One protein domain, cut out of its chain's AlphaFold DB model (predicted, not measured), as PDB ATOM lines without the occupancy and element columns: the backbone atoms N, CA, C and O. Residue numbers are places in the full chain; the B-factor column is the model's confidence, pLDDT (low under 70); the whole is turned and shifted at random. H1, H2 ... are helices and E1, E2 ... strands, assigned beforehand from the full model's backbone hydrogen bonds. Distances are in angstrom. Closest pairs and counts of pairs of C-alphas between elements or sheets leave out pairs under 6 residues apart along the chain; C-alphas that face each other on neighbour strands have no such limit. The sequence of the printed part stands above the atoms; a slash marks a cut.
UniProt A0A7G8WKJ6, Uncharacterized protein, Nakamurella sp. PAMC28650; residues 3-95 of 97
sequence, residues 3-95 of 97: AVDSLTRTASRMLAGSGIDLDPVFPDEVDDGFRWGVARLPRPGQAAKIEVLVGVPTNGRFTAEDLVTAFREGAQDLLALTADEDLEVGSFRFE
ATOM      1  N   ALA A   3      61.339 -11.176  48.600       74.75
ATOM      2  CA  ALA A   3      60.528 -11.981  47.691       74.75
ATOM      3  C   ALA A   3      59.085 -11.470  47.590       74.75
ATOM      4  O   ALA A   3      58.605 -11.293  46.478       74.75
ATOM      5  N   VAL A   4      58.420 -11.174  48.713       81.75
ATOM      6  CA  VAL A   4      56.998 -10.778  48.716       81.75
ATOM      7  C   VAL A   4      56.784  -9.463  47.969       81.75
ATOM      8  O   VAL A   4      55.968  -9.435  47.063       81.75
ATOM      9  N   ASP A   5      57.574  -8.420  48.241       84.38
ATOM     10  CA  ASP A   5      57.427  -7.119  47.560       84.38
ATOM     11  C   ASP A   5      57.704  -7.191  46.052       84.38
ATOM     12  O   ASP A   5      57.093  -6.483  45.250       84.38
ATOM     13  N   SER A   6      58.647  -8.045  45.645       86.25
ATOM     14  CA  SER A   6      58.936  -8.295  44.230       86.25
ATOM     15  C   SER A   6      57.796  -9.072  43.560       86.25
ATOM     16  O   SER A   6      57.371  -8.734  42.451       86.25
ATOM     17  N   LEU A   7      57.262 -10.082  44.255       87.19
ATOM     18  CA  LEU A   7      56.149 -10.910  43.802       87.19
ATOM     19  C   LEU A   7      54.863 -10.092  43.660       87.19
ATOM     20  O   LEU A   7      54.279 -10.091  42.580       87.19
ATOM     21  N   THR A   8      54.456  -9.347  44.689       87.56
ATOM     22  CA  THR A   8      53.224  -8.539  44.678       87.56
ATOM     23  C   THR A   8      53.294  -7.420  43.653       87.56
ATOM     24  O   THR A   8      52.327  -7.190  42.932       87.56
ATOM     25  N   ARG A   9      54.456  -6.778  43.484       90.00
ATOM     26  CA  ARG A   9      54.662  -5.780  42.424       90.00
ATOM     27  C   ARG A   9      54.550  -6.385  41.028       90.00
ATOM     28  O   ARG A   9      54.007  -5.744  40.127       90.00
ATOM     29  N   THR A  10      55.074  -7.592  40.833       91.19
ATOM     30  CA  THR A  10      54.977  -8.302  39.550       91.19
ATOM     31  C   THR A  10      53.536  -8.731  39.281       91.19
ATOM     32  O   THR A  10      52.998  -8.409  38.224       91.19
ATOM     33  N   ALA A  11      52.879  -9.347  40.266       89.44
ATOM     34  CA  ALA A  11      51.481  -9.755  40.192       89.44
ATOM     35  C   ALA A  11      50.546  -8.561  39.946       89.44
ATOM     36  O   ALA A  11      49.694  -8.626  39.065       89.44
ATOM     37  N   SER A  12      50.754  -7.432  40.632       90.62
ATOM     38  CA  SER A  12      49.978  -6.195  40.453       90.62
ATOM     39  C   SER A  12      50.006  -5.704  38.999       90.62
ATOM     40  O   SER A  12      48.965  -5.395  38.423       90.62
ATOM     41  N   ARG A  13      51.172  -5.744  38.336       91.38
ATOM     42  CA  ARG A  13      51.282  -5.391  36.907       91.38
ATOM     43  C   ARG A  13      50.518  -6.350  35.997       91.38
ATOM     44  O   ARG A  13      49.948  -5.912  35.002       91.38
ATOM     45  N   MET A  14      50.515  -7.641  36.319       90.94
ATOM     46  CA  MET A  14      49.793  -8.658  35.547       90.94
ATOM     47  C   MET A  14      48.272  -8.548  35.745       90.94
ATOM     48  O   MET A  14      47.511  -8.746  34.799       90.94
ATOM     49  N   LEU A  15      47.836  -8.191  36.956       89.12
ATOM     50  CA  LEU A  15      46.431  -8.007  37.333       89.12
ATOM     51  C   LEU A  15      45.823  -6.710  36.790       89.12
ATOM     52  O   LEU A  15      44.629  -6.692  36.485       89.12
ATOM     53  N   ALA A  16      46.632  -5.665  36.582       86.00
ATOM     54  CA  ALA A  16      46.173  -4.384  36.042       86.00
ATOM     55  C   ALA A  16      45.436  -4.533  34.696       86.00
ATOM     56  O   ALA A  16      44.434  -3.863  34.455       86.00
ATOM     57  N   GLY A  17      45.869  -5.470  33.841       82.12
ATOM     58  CA  GLY A  17      45.194  -5.776  32.571       82.12
ATOM     59  C   GLY A  17      43.789  -6.378  32.730       82.12
ATOM     60  O   GLY A  17      43.006  -6.368  31.786       82.12
ATOM     61  N   SER A  18      43.458  -6.879  33.920       82.25
ATOM     62  CA  SER A  18      42.150  -7.430  34.286       82.25
ATOM     63  C   SER A  18      41.295  -6.446  35.103       82.25
ATOM     64  O   SER A  18      40.218  -6.819  35.561       82.25
ATOM     65  N   GLY A  19      41.750  -5.203  35.309       85.38
ATOM     66  CA  GLY A  19      41.037  -4.180  36.090       85.38
ATOM     67  C   GLY A  19      41.105  -4.358  37.615       85.38
ATOM     68  O   GLY A  19      40.457  -3.598  38.343       85.38
ATOM     69  N   ILE A  20      41.883  -5.341  38.080       88.62
ATOM     70  CA  ILE A  20      42.154  -5.614  39.492       88.62
ATOM     71  C   ILE A  20      43.354  -4.769  39.924       88.62
ATOM     72  O   ILE A  20      44.453  -4.950  39.396       88.62
ATOM     73  N   ASP A  21      43.157  -3.892  40.911       90.00
ATOM     74  CA  ASP A  21      44.255  -3.096  41.466       90.00
ATOM     75  C   ASP A  21      44.729  -3.732  42.771       90.00
ATOM     76  O   ASP A  21      44.094  -3.583  43.815       90.00
ATOM     77  N   LEU A  22      45.854  -4.438  42.716       89.19
ATOM     78  CA  LEU A  22      46.547  -4.925  43.904       89.19
ATOM     79  C   LEU A  22      47.495  -3.844  44.426       89.19
ATOM     80  O   LEU A  22      48.356  -3.383  43.667       89.19
ATOM     81  N   ASP A  23      47.364  -3.480  45.706       86.81
ATOM     82  CA  ASP A  23      48.296  -2.571  46.368       86.81
ATOM     83  C   ASP A  23      49.722  -3.143  46.281       86.81
ATOM     84  O   ASP A  23      49.972  -4.266  46.725       86.81
ATOM     85  N   PRO A  24      50.674  -2.424  45.665       75.44
ATOM     86  CA  PRO A  24      52.038  -2.914  45.533       75.44
ATOM     87  C   PRO A  24      52.809  -2.910  46.859       75.44
ATOM     88  O   PRO A  24      53.924  -3.436  46.887       75.44
ATOM     89  N   VAL A  25      52.276  -2.293  47.920       81.25
ATOM     90  CA  VAL A  25      52.931  -2.199  49.225       81.25
ATOM     91  C   VAL A  25      52.147  -3.007  50.248       81.25
ATOM     92  O   VAL A  25      51.038  -2.662  50.635       81.25
ATOM     93  N   PHE A  26      52.765  -4.083  50.713       86.06
ATOM     94  CA  PHE A  26      52.272  -4.859  51.841       86.06
ATOM     95  C   PHE A  26      53.064  -4.425  53.085       86.06
ATOM     96  O   PHE A  26      54.271  -4.209  52.964       86.06
ATOM     97  N   PRO A  27      52.478  -4.289  54.284       85.44
ATOM     98  CA  PRO A  27      53.242  -4.088  55.510       85.44
ATOM     99  C   PRO A  27      54.221  -5.245  55.733       85.44
ATOM    100  O   PRO A  27      53.963  -6.377  55.319       85.44
ATOM    101  N   ASP A  28      55.354  -4.970  56.376       85.81
ATOM    102  CA  ASP A  28      56.346  -6.000  56.729       85.81
ATOM    103  C   ASP A  28      55.880  -6.914  57.872       85.81
ATOM    104  O   ASP A  28      56.498  -7.949  58.126       85.81
ATOM    105  N   GLU A  29      54.798  -6.537  58.555       87.31
ATOM    106  CA  GLU A  29      54.171  -7.345  59.593       87.31
ATOM    107  C   GLU A  29      53.653  -8.660  59.005       87.31
ATOM    108  O   GLU A  29      52.968  -8.688  57.979       87.31
ATOM    109  N   VAL A  30      54.024  -9.755  59.666       85.88
ATOM    110  CA  VAL A  30      53.623 -11.107  59.294       85.88
ATOM    111  C   VAL A  30      52.638 -11.606  60.334       85.88
ATOM    112  O   VAL A  30      53.011 -11.779  61.493       85.88
ATOM    113  N   ASP A  31      51.412 -11.872  59.901       86.69
ATOM    114  CA  ASP A  31      50.374 -12.504  60.709       86.69
ATOM    115  C   ASP A  31      50.081 -13.888  60.125       86.69
ATOM    116  O   ASP A  31      49.827 -14.024  58.928       86.69
ATOM    117  N   ASP A  32      50.214 -14.916  60.961       87.19
ATOM    118  CA  ASP A  32      50.052 -16.333  60.601       87.19
ATOM    119  C   ASP A  32      50.874 -16.804  59.376       87.19
ATOM    120  O   ASP A  32      50.482 -17.673  58.603       87.19
ATOM    121  N   GLY A  33      52.052 -16.209  59.156       86.62
ATOM    122  CA  GLY A  33      52.905 -16.536  58.004       86.62
ATOM    123  C   GLY A  33      52.528 -15.822  56.700       86.62
ATOM    124  O   GLY A  33      53.096 -16.136  55.648       86.62
ATOM    125  N   PHE A  34      51.630 -14.837  56.761       88.44
ATOM    126  CA  PHE A  34      51.219 -14.006  55.633       88.44
ATOM    127  C   PHE A  34      51.557 -12.537  55.877       88.44
ATOM    128  O   PHE A  34      51.431 -12.025  56.986       88.44
ATOM    129  N   ARG A  35      51.944 -11.832  54.811       89.50
ATOM    130  CA  ARG A  35      51.867 -10.365  54.771       89.50
ATOM    131  C   ARG A  35      50.530  -9.992  54.152       89.50
ATOM    132  O   ARG A  35      50.165 -10.558  53.122       89.50
ATOM    133  N   TRP A  36      49.822  -9.045  54.750       88.19
ATOM    134  CA  TRP A  36      48.473  -8.669  54.327       88.19
ATOM    135  C   TRP A  36      48.475  -7.379  53.518       88.19
ATOM    136  O   TRP A  36      49.169  -6.432  53.854       88.19
ATOM    137  N   GLY A  37      47.684  -7.314  52.460       88.75
ATOM    138  CA  GLY A  37      47.517  -6.115  51.647       88.75
ATOM    139  C   GLY A  37      46.082  -5.975  51.177       88.75
ATOM    140  O   GLY A  37      45.201  -6.726  51.598       88.75
ATOM    141  N   VAL A  38      45.844  -5.007  50.297       88.94
ATOM    142  CA  VAL A  38      44.507  -4.720  49.770       88.94
ATOM    143  C   VAL A  38      44.498  -4.915  48.262       88.94
ATOM    144  O   VAL A  38      45.364  -4.400  47.554       88.94
ATOM    145  N   ALA A  39      43.488  -5.615  47.755       89.00
ATOM    146  CA  ALA A  39      43.139  -5.599  46.342       89.00
ATOM    147  C   ALA A  39      41.784  -4.934  46.120       89.00
ATOM    148  O   ALA A  39      40.889  -4.995  46.958       89.00
ATOM    149  N   ARG A  40      41.644  -4.288  44.963       89.19
ATOM    150  CA  ARG A  40      40.415  -3.642  44.508       89.19
ATOM    151  C   ARG A  40      39.908  -4.356  43.273       89.19
ATOM    152  O   ARG A  40      40.531  -4.283  42.212       89.19
ATOM    153  N   LEU A  41      38.775  -5.029  43.416       88.31
ATOM    154  CA  LEU A  41      38.159  -5.817  42.359       88.31
ATOM    155  C   LEU A  41      37.100  -4.988  41.617       88.31
ATOM    156  O   LEU A  41      36.303  -4.298  42.261       88.31
ATOM    157  N   PRO A  42      37.066  -5.029  40.275       85.44
ATOM    158  CA  PRO A  42      36.030  -4.350  39.512       85.44
ATOM    159  C   PRO A  42      34.678  -5.041  39.724       85.44
ATOM    160  O   PRO A  42      34.571  -6.258  39.589       85.44
ATOM    161  N   ARG A  43      33.628  -4.261  40.007       81.50
ATOM    162  CA  ARG A  43      32.244  -4.753  40.027       81.50
ATOM    163  C   ARG A  43      31.594  -4.543  38.661       81.50
ATOM    164  O   ARG A  43      31.522  -3.397  38.206       81.50
ATOM    165  N   PRO A  44      31.075  -5.594  38.008       77.19
ATOM    166  CA  PRO A  44      30.315  -5.431  36.775       77.19
ATOM    167  C   PRO A  44      29.144  -4.454  36.964       77.19
ATOM    168  O   PRO A  44      28.343  -4.597  37.883       77.19
ATOM    169  N   GLY A  45      29.061  -3.440  36.101       77.12
ATOM    170  CA  GLY A  45      27.964  -2.466  36.111       77.12
ATOM    171  C   GLY A  45      28.003  -1.424  37.235       77.12
ATOM    172  O   GLY A  45      27.064  -0.637  37.334       77.12
ATOM    173  N   GLN A  46      29.061  -1.367  38.055       78.69
ATOM    174  CA  GLN A  46      29.196  -0.365  39.117       78.69
ATOM    175  C   GLN A  46      30.511   0.408  39.023       78.69
ATOM    176  O   GLN A  46      31.546  -0.126  38.631       78.69
ATOM    177  N   ALA A  47      30.470   1.684  39.412       73.88
ATOM    178  CA  ALA A  47      31.662   2.531  39.463       73.88
ATOM    179  C   ALA A  47      32.557   2.219  40.677       73.88
ATOM    180  O   ALA A  47      33.761   2.470  40.636       73.88
ATOM    181  N   ALA A  48      31.979   1.680  41.756       78.19
ATOM    182  CA  ALA A  48      32.709   1.326  42.966       78.19
ATOM    183  C   ALA A  48      33.405  -0.037  42.820       78.19
ATOM    184  O   ALA A  48      32.800  -1.011  42.368       78.19
ATOM    185  N   LYS A  49      34.672  -0.107  43.242       83.56
ATOM    186  CA  LYS A  49      35.426  -1.362  43.369       83.56
ATOM    187  C   LYS A  49      35.171  -1.999  44.739       83.56
ATOM    188  O   LYS A  49      34.893  -1.285  45.699       83.56
ATOM    189  N   ILE A  50      35.286  -3.322  44.829       83.88
ATOM    190  CA  ILE A  50      35.269  -4.044  46.112       83.88
ATOM    191  C   ILE A  50      36.691  -4.058  46.651       83.88
ATOM    192  O   ILE A  50      37.595  -4.523  45.958       83.88
ATOM    193  N   GLU A  51      36.885  -3.564  47.869       86.75
ATOM    194  CA  GLU A  51      38.146  -3.717  48.593       86.75
ATOM    195  C   GLU A  51      38.161  -5.049  49.342       86.75
ATOM    196  O   GLU A  51      37.248  -5.358  50.104       86.75
ATOM    197  N   VAL A  52      39.207  -5.840  49.113       84.88
ATOM    198  CA  VAL A  52      39.422  -7.145  49.747       84.88
ATOM    199  C   VAL A  52      40.789  -7.185  50.408       84.88
ATOM    200  O   VAL A  52      41.766  -6.674  49.852       84.88
ATOM    201  N   LEU A  53      40.867  -7.804  51.587       86.75
ATOM    202  CA  LEU A  53      42.143  -8.091  52.233       86.75
ATOM    203  C   LEU A  53      42.729  -9.367  51.643       86.75
ATOM    204  O   LEU A  53      42.034 -10.375  51.516       86.75
ATOM    205  N   VAL A  54      44.016  -9.326  51.307       86.38
ATOM    206  CA  VAL A  54      44.704 -10.470  50.708       86.38
ATOM    207  C   VAL A  54      45.997 -10.765  51.439       86.38
ATOM    208  O   VAL A  54      46.842  -9.887  51.592       86.38
ATOM    209  N   GLY A  55      46.140 -12.013  51.880       88.12
ATOM    210  CA  GLY A  55      47.351 -12.531  52.497       88.12
ATOM    211  C   GLY A  55      48.276 -13.141  51.451       88.12
ATOM    212  O   GLY A  55      47.865 -13.990  50.663       88.12
ATOM    213  N   VAL A  56      49.545 -12.739  51.455       87.31
ATOM    214  CA  VAL A  56      50.594 -13.341  50.626       87.31
ATOM    215  C   VAL A  56      51.536 -14.146  51.522       87.31
ATOM    216  O   VAL A  56      52.166 -13.558  52.411       87.31
ATOM    217  N   PRO A  57      51.671 -15.468  51.300       86.25
ATOM    218  CA  PRO A  57      52.548 -16.318  52.094       86.25
ATOM    219  C   PRO A  57      53.999 -15.835  52.071       86.25
ATOM    220  O   PRO A  57      54.589 -15.609  51.011       86.25
ATOM    221  N   THR A  58      54.638 -15.759  53.238       86.44
ATOM    222  CA  THR A  58      56.051 -15.357  53.349       86.44
ATOM    223  C   THR A  58      57.026 -16.527  53.222       86.44
ATOM    224  O   THR A  58      58.236 -16.345  53.361       86.44
ATOM    225  N   ASN A  59      56.523 -17.736  52.953       82.50
ATOM    226  CA  ASN A  59      57.309 -18.973  52.886       82.50
ATOM    227  C   ASN A  59      58.211 -19.087  51.636       82.50
ATOM    228  O   ASN A  59      59.024 -20.008  51.553       82.50
ATOM    229  N   GLY A  60      58.081 -18.163  50.675       78.00
ATOM    230  CA  GLY A  60      58.942 -18.054  49.493       78.00
ATOM    231  C   GLY A  60      58.740 -19.135  48.427       78.00
ATOM    232  O   GLY A  60      59.580 -19.252  47.541       78.00
ATOM    233  N   ARG A  61      57.665 -19.931  48.510       81.88
ATOM    234  CA  ARG A  61      57.390 -21.029  47.563       81.88
ATOM    235  C   ARG A  61      56.552 -20.622  46.352       81.88
ATOM    236  O   ARG A  61      56.515 -21.369  45.385       81.88
ATOM    237  N   PHE A  62      55.896 -19.469  46.417       82.38
ATOM    238  CA  PHE A  62      54.958 -19.013  45.400       82.38
ATOM    239  C   PHE A  62      55.635 -18.127  44.361       82.38
ATOM    240  O   PHE A  62      56.489 -17.296  44.686       82.38
ATOM    241  N   THR A  63      55.216 -18.282  43.110       87.62
ATOM    242  CA  THR A  63      55.581 -17.390  42.012       87.62
ATOM    243  C   THR A  63      54.540 -16.284  41.829       87.62
ATOM    244  O   THR A  63      53.451 -16.315  42.403       87.62
ATOM    245  N   ALA A  64      54.865 -15.271  41.023       87.69
ATOM    246  CA  ALA A  64      53.910 -14.210  40.712       87.69
ATOM    247  C   ALA A  64      52.709 -14.741  39.909       87.69
ATOM    248  O   ALA A  64      51.605 -14.231  40.070       87.69
ATOM    249  N   GLU A  65      52.909 -15.771  39.080       88.75
ATOM    250  CA  GLU A  65      51.843 -16.424  38.310       88.75
ATOM    251  C   GLU A  65      50.867 -17.180  39.218       88.75
ATOM    252  O   GLU A  65      49.653 -17.065  39.033       88.75
ATOM    253  N   ASP A  66      51.385 -17.865  40.243       87.81
ATOM    254  CA  ASP A  66      50.554 -18.548  41.243       87.81
ATOM    255  C   ASP A  66      49.678 -17.541  41.993       87.81
ATOM    256  O   ASP A  66      48.475 -17.747  42.142       87.81
ATOM    257  N   LEU A  67      50.256 -16.400  42.392       86.25
ATOM    258  CA  LEU A  67      49.494 -15.324  43.023       86.25
ATOM    259  C   LEU A  67      48.405 -14.801  42.086       86.25
ATOM    260  O   LEU A  67      47.249 -14.734  42.483       86.25
ATOM    261  N   VAL A  68      48.738 -14.458  40.837       88.31
ATOM    262  CA  VAL A  68      47.755 -13.954  39.858       88.31
ATOM    263  C   VAL A  68      46.601 -14.937  39.662       88.31
ATOM    264  O   VAL A  68      45.456 -14.504  39.541       88.31
ATOM    265  N   THR A  69      46.896 -16.236  39.640       89.56
ATOM    266  CA  THR A  69      45.888 -17.294  39.521       89.56
ATOM    267  C   THR A  69      44.967 -17.293  40.735       89.56
ATOM    268  O   THR A  69      43.764 -17.099  40.569       89.56
ATOM    269  N   ALA A  70      45.529 -17.347  41.946       85.69
ATOM    270  CA  ALA A  70      44.755 -17.308  43.185       85.69
ATOM    271  C   ALA A  70      43.905 -16.028  43.319       85.69
ATOM    272  O   ALA A  70      42.746 -16.085  43.722       85.69
ATOM    273  N   PHE A  71      44.442 -14.868  42.919       86.31
ATOM    274  CA  PHE A  71      43.694 -13.607  42.894       86.31
ATOM    275  C   PHE A  71      42.499 -13.658  41.942       86.31
ATOM    276  O   PHE A  71      41.443 -13.118  42.260       86.31
ATOM    277  N   ARG A  72      42.658 -14.258  40.758       86.50
ATOM    278  CA  ARG A  72      41.580 -14.351  39.766       86.50
ATOM    279  C   ARG A  72      40.488 -15.309  40.208       86.50
ATOM    280  O   ARG A  72      39.322 -14.957  40.072       86.50
ATOM    281  N   GLU A  73      40.868 -16.465  40.737       86.88
ATOM    282  CA  GLU A  73      39.930 -17.458  41.268       86.88
ATOM    283  C   GLU A  73      39.142 -16.866  42.442       86.88
ATOM    284  O   GLU A  73      37.920 -16.761  42.368       86.88
ATOM    285  N   GLY A  74      39.830 -16.308  43.447       83.88
ATOM    286  CA  GLY A  74      39.166 -15.669  44.588       83.88
ATOM    287  C   GLY A  74      38.294 -14.468  44.201       83.88
ATOM    288  O   GLY A  74      37.234 -14.251  44.785       83.88
ATOM    289  N   ALA A  75      38.693 -13.690  43.188       83.38
ATOM    290  CA  ALA A  75      37.871 -12.595  42.677       83.38
ATOM    291  C   ALA A  75      36.602 -13.088  41.972       83.38
ATOM    292  O   ALA A  75      35.555 -12.458  42.113       83.38
ATOM    293  N   GLN A  76      36.679 -14.182  41.209       83.31
ATOM    294  CA  GLN A  76      35.513 -14.786  40.562       83.31
ATOM    295  C   GLN A  76      34.531 -15.326  41.599       83.31
ATOM    296  O   GLN A  76      33.341 -15.023  41.507       83.31
ATOM    297  N   ASP A  77      35.037 -16.037  42.605       82.50
ATOM    298  CA  ASP A  77      34.221 -16.582  43.689       82.50
ATOM    299  C   ASP A  77      33.541 -15.464  44.484       82.50
ATOM    300  O   ASP A  77      32.332 -15.506  44.715       82.50
ATOM    301  N   LEU A  78      34.277 -14.402  44.834       78.31
ATOM    302  CA  LEU A  78      33.689 -13.267  45.540       78.31
ATOM    303  C   LEU A  78      32.657 -12.531  44.684       78.31
ATOM    304  O   LEU A  78      31.607 -12.147  45.190       78.31
ATOM    305  N   LEU A  79      32.920 -12.332  43.391       77.12
ATOM    306  CA  LEU A  79      31.952 -11.693  42.502       77.12
ATOM    307  C   LEU A  79      30.674 -12.528  42.366       77.12
ATOM    308  O   LEU A  79      29.590 -11.947  42.359       77.12
ATOM    309  N   ALA A  80      30.791 -13.858  42.319       77.06
ATOM    310  CA  ALA A  80      29.646 -14.763  42.328       77.06
ATOM    311  C   ALA A  80      28.836 -14.632  43.628       77.06
ATOM    312  O   ALA A  80      27.619 -14.487  43.562       77.06
ATOM    313  N   LEU A  81      29.503 -14.569  44.785       72.81
ATOM    314  CA  LEU A  81      28.843 -14.335  46.074       72.81
ATOM    315  C   LEU A  81      28.145 -12.966  46.118       72.81
ATOM    316  O   LEU A  81      26.977 -12.889  46.476       72.81
ATOM    317  N   THR A  82      28.805 -11.888  45.674       67.75
ATOM    318  CA  THR A  82      28.215 -10.527  45.642       67.75
ATOM    319  C   THR A  82      27.058 -10.355  44.665       67.75
ATOM    320  O   THR A  82      26.378  -9.330  44.707       67.75
ATOM    321  N   ALA A  83      26.877 -11.295  43.738       67.25
ATOM    322  CA  ALA A  83      25.751 -11.298  42.815       67.25
ATOM    323  C   ALA A  83      24.528 -12.028  43.393       67.25
ATOM    324  O   ALA A  83      23.413 -11.741  42.961       67.25
ATOM    325  N   ASP A  84      24.741 -12.949  44.336       62.59
ATOM    326  CA  ASP A  84      23.700 -13.798  44.926       62.59
ATOM    327  C   ASP A  84      23.234 -13.270  46.296       62.59
ATOM    328  O   ASP A  84      22.055 -13.343  46.639       62.59
ATOM    329  N   GLU A  85      24.143 -12.659  47.057       52.53
ATOM    330  CA  GLU A  85      23.858 -12.013  48.335       52.53
ATOM    331  C   GLU A  85      23.957 -10.488  48.202       52.53
ATOM    332  O   GLU A  85      24.850  -9.962  47.531       52.53
ATOM    333  N   ASP A  86      23.041  -9.771  48.863       47.94
ATOM    334  CA  ASP A  86      23.013  -8.306  48.994       47.94
ATOM    335  C   ASP A  86      24.184  -7.863  49.897       47.94
ATOM    336  O   ASP A  86      24.031  -7.479  51.057       47.94
ATOM    337  N   LEU A  87      25.400  -8.057  49.387       46.34
ATOM    338  CA  LEU A  87      26.657  -7.888  50.096       46.34
ATOM    339  C   LEU A  87      26.905  -6.395  50.335       46.34
ATOM    340  O   LEU A  87      27.494  -5.684  49.512       46.34
ATOM    341  N   GLU A  88      26.431  -5.921  51.489       43.66
ATOM    342  CA  GLU A  88      26.885  -4.679  52.105       43.66
ATOM    343  C   GLU A  88      28.403  -4.764  52.307       43.66
ATOM    344  O   GLU A  88      28.937  -5.772  52.763       43.66
ATOM    345  N   VAL A  89      29.109  -3.702  51.916       39.06
ATOM    346  CA  VAL A  89      30.573  -3.583  51.959       39.06
ATOM    347  C   VAL A  89      31.110  -4.020  53.331       39.06
ATOM    348  O   VAL A  89      31.014  -3.282  54.308       39.06
ATOM    349  N   GLY A  90      31.682  -5.222  53.394       44.56
ATOM    350  CA  GLY A  90      32.292  -5.820  54.579       44.56
ATOM    351  C   GLY A  90      33.728  -6.260  54.296       44.56
ATOM    352  O   GLY A  90      34.106  -6.495  53.152       44.56
ATOM    353  N   SER A  91      34.562  -6.331  55.333       42.44
ATOM    354  CA  SER A  91      35.953  -6.779  55.214       42.44
ATOM    355  C   SER A  91      36.009  -8.302  55.057       42.44
ATOM    356  O   SER A  91      35.767  -9.028  56.017       42.44
ATOM    357  N   PHE A  92      36.345  -8.789  53.861       51.69
ATOM    358  CA  PHE A  92      36.522 -10.222  53.591       51.69
ATOM    359  C   PHE A  92      37.989 -10.634  53.757       51.69
ATOM    360  O   PHE A  92      38.887  -9.960  53.249       51.69
ATOM    361  N   ARG A  93      38.215 -11.742  54.478       48.19
ATOM    362  CA  ARG A  93      39.514 -12.395  54.717       48.19
ATOM    363  C   ARG A  93      39.512 -13.738  53.988       48.19
ATOM    364  O   ARG A  93      38.645 -14.562  54.262       48.19
ATOM    365  N   PHE A  94      40.480 -13.963  53.102       50.78
ATOM    366  CA  PHE A  94      40.720 -15.269  52.481       50.78
ATOM    367  C   PHE A  94      42.103 -15.788  52.874       50.78
ATOM    368  O   PHE A  94      43.081 -15.040  52.858       50.78
ATOM    369  N   GLU A  95      42.167 -17.071  53.220       38.97
ATOM    370  CA  GLU A  95      43.400 -17.808  53.499       38.97
ATOM    371  C   GLU A  95      43.654 -18.767  52.340       38.97
ATOM    372  O   GLU A  95      42.786 -19.561  51.978       38.97
TER     373      GLU A  95
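This is residues 3 to 95 of the 97 residues of an uncharacterized protein of Nakamurella sp. PAMC28650 (UniProt A0A7G8WKJ6). A long two-stranded hairpin, E1 and E2, has two helices packed on it, H1 and the longer H2, which meet where H2 begins. The last residues fold back to E2, where 93 to 94 pair with it. The 93 printed residues hold H1, E1, E2 and H2 in that order, a mixed class with an antiparallel sheet; the whole is compact, radius of gyration of the C-alphas 13.0 A, spans 36 by 27 by 18 A.

H1, residues 3 to 16, and H2, residues 64 to 84, touch, H2 with its residues 64 to 68 alone; the closest C-alphas of the two, those of Leu 7 and Ala 64, are 5.0 A apart. They run the same way at a steep tilt of 54 degrees. E1, residues 34 to 41, and E2, residues 50 to 57, form an antiparallel hairpin at 151 degrees, with N 37 and O 54 within hydrogen-bond range at 2.8 A. The closest C-alphas of E2 and H2, of Val 56 and Leu 67, are 7.9 A apart. In H1 and H2 every O i to N i+4 pair is within hydrogen-bond range.

H1 begins at C-alpha 3, (60.528, -11.981, 47.691). E1 measures 20.3 A, E2 22.0 A. H2, 30.5 A, ends at C-alpha 84, (23.700, -13.798, 44.926).

The printed part has no cut. H1 to E1 is a long link. Residues 82 to 95 have pLDDT under 70.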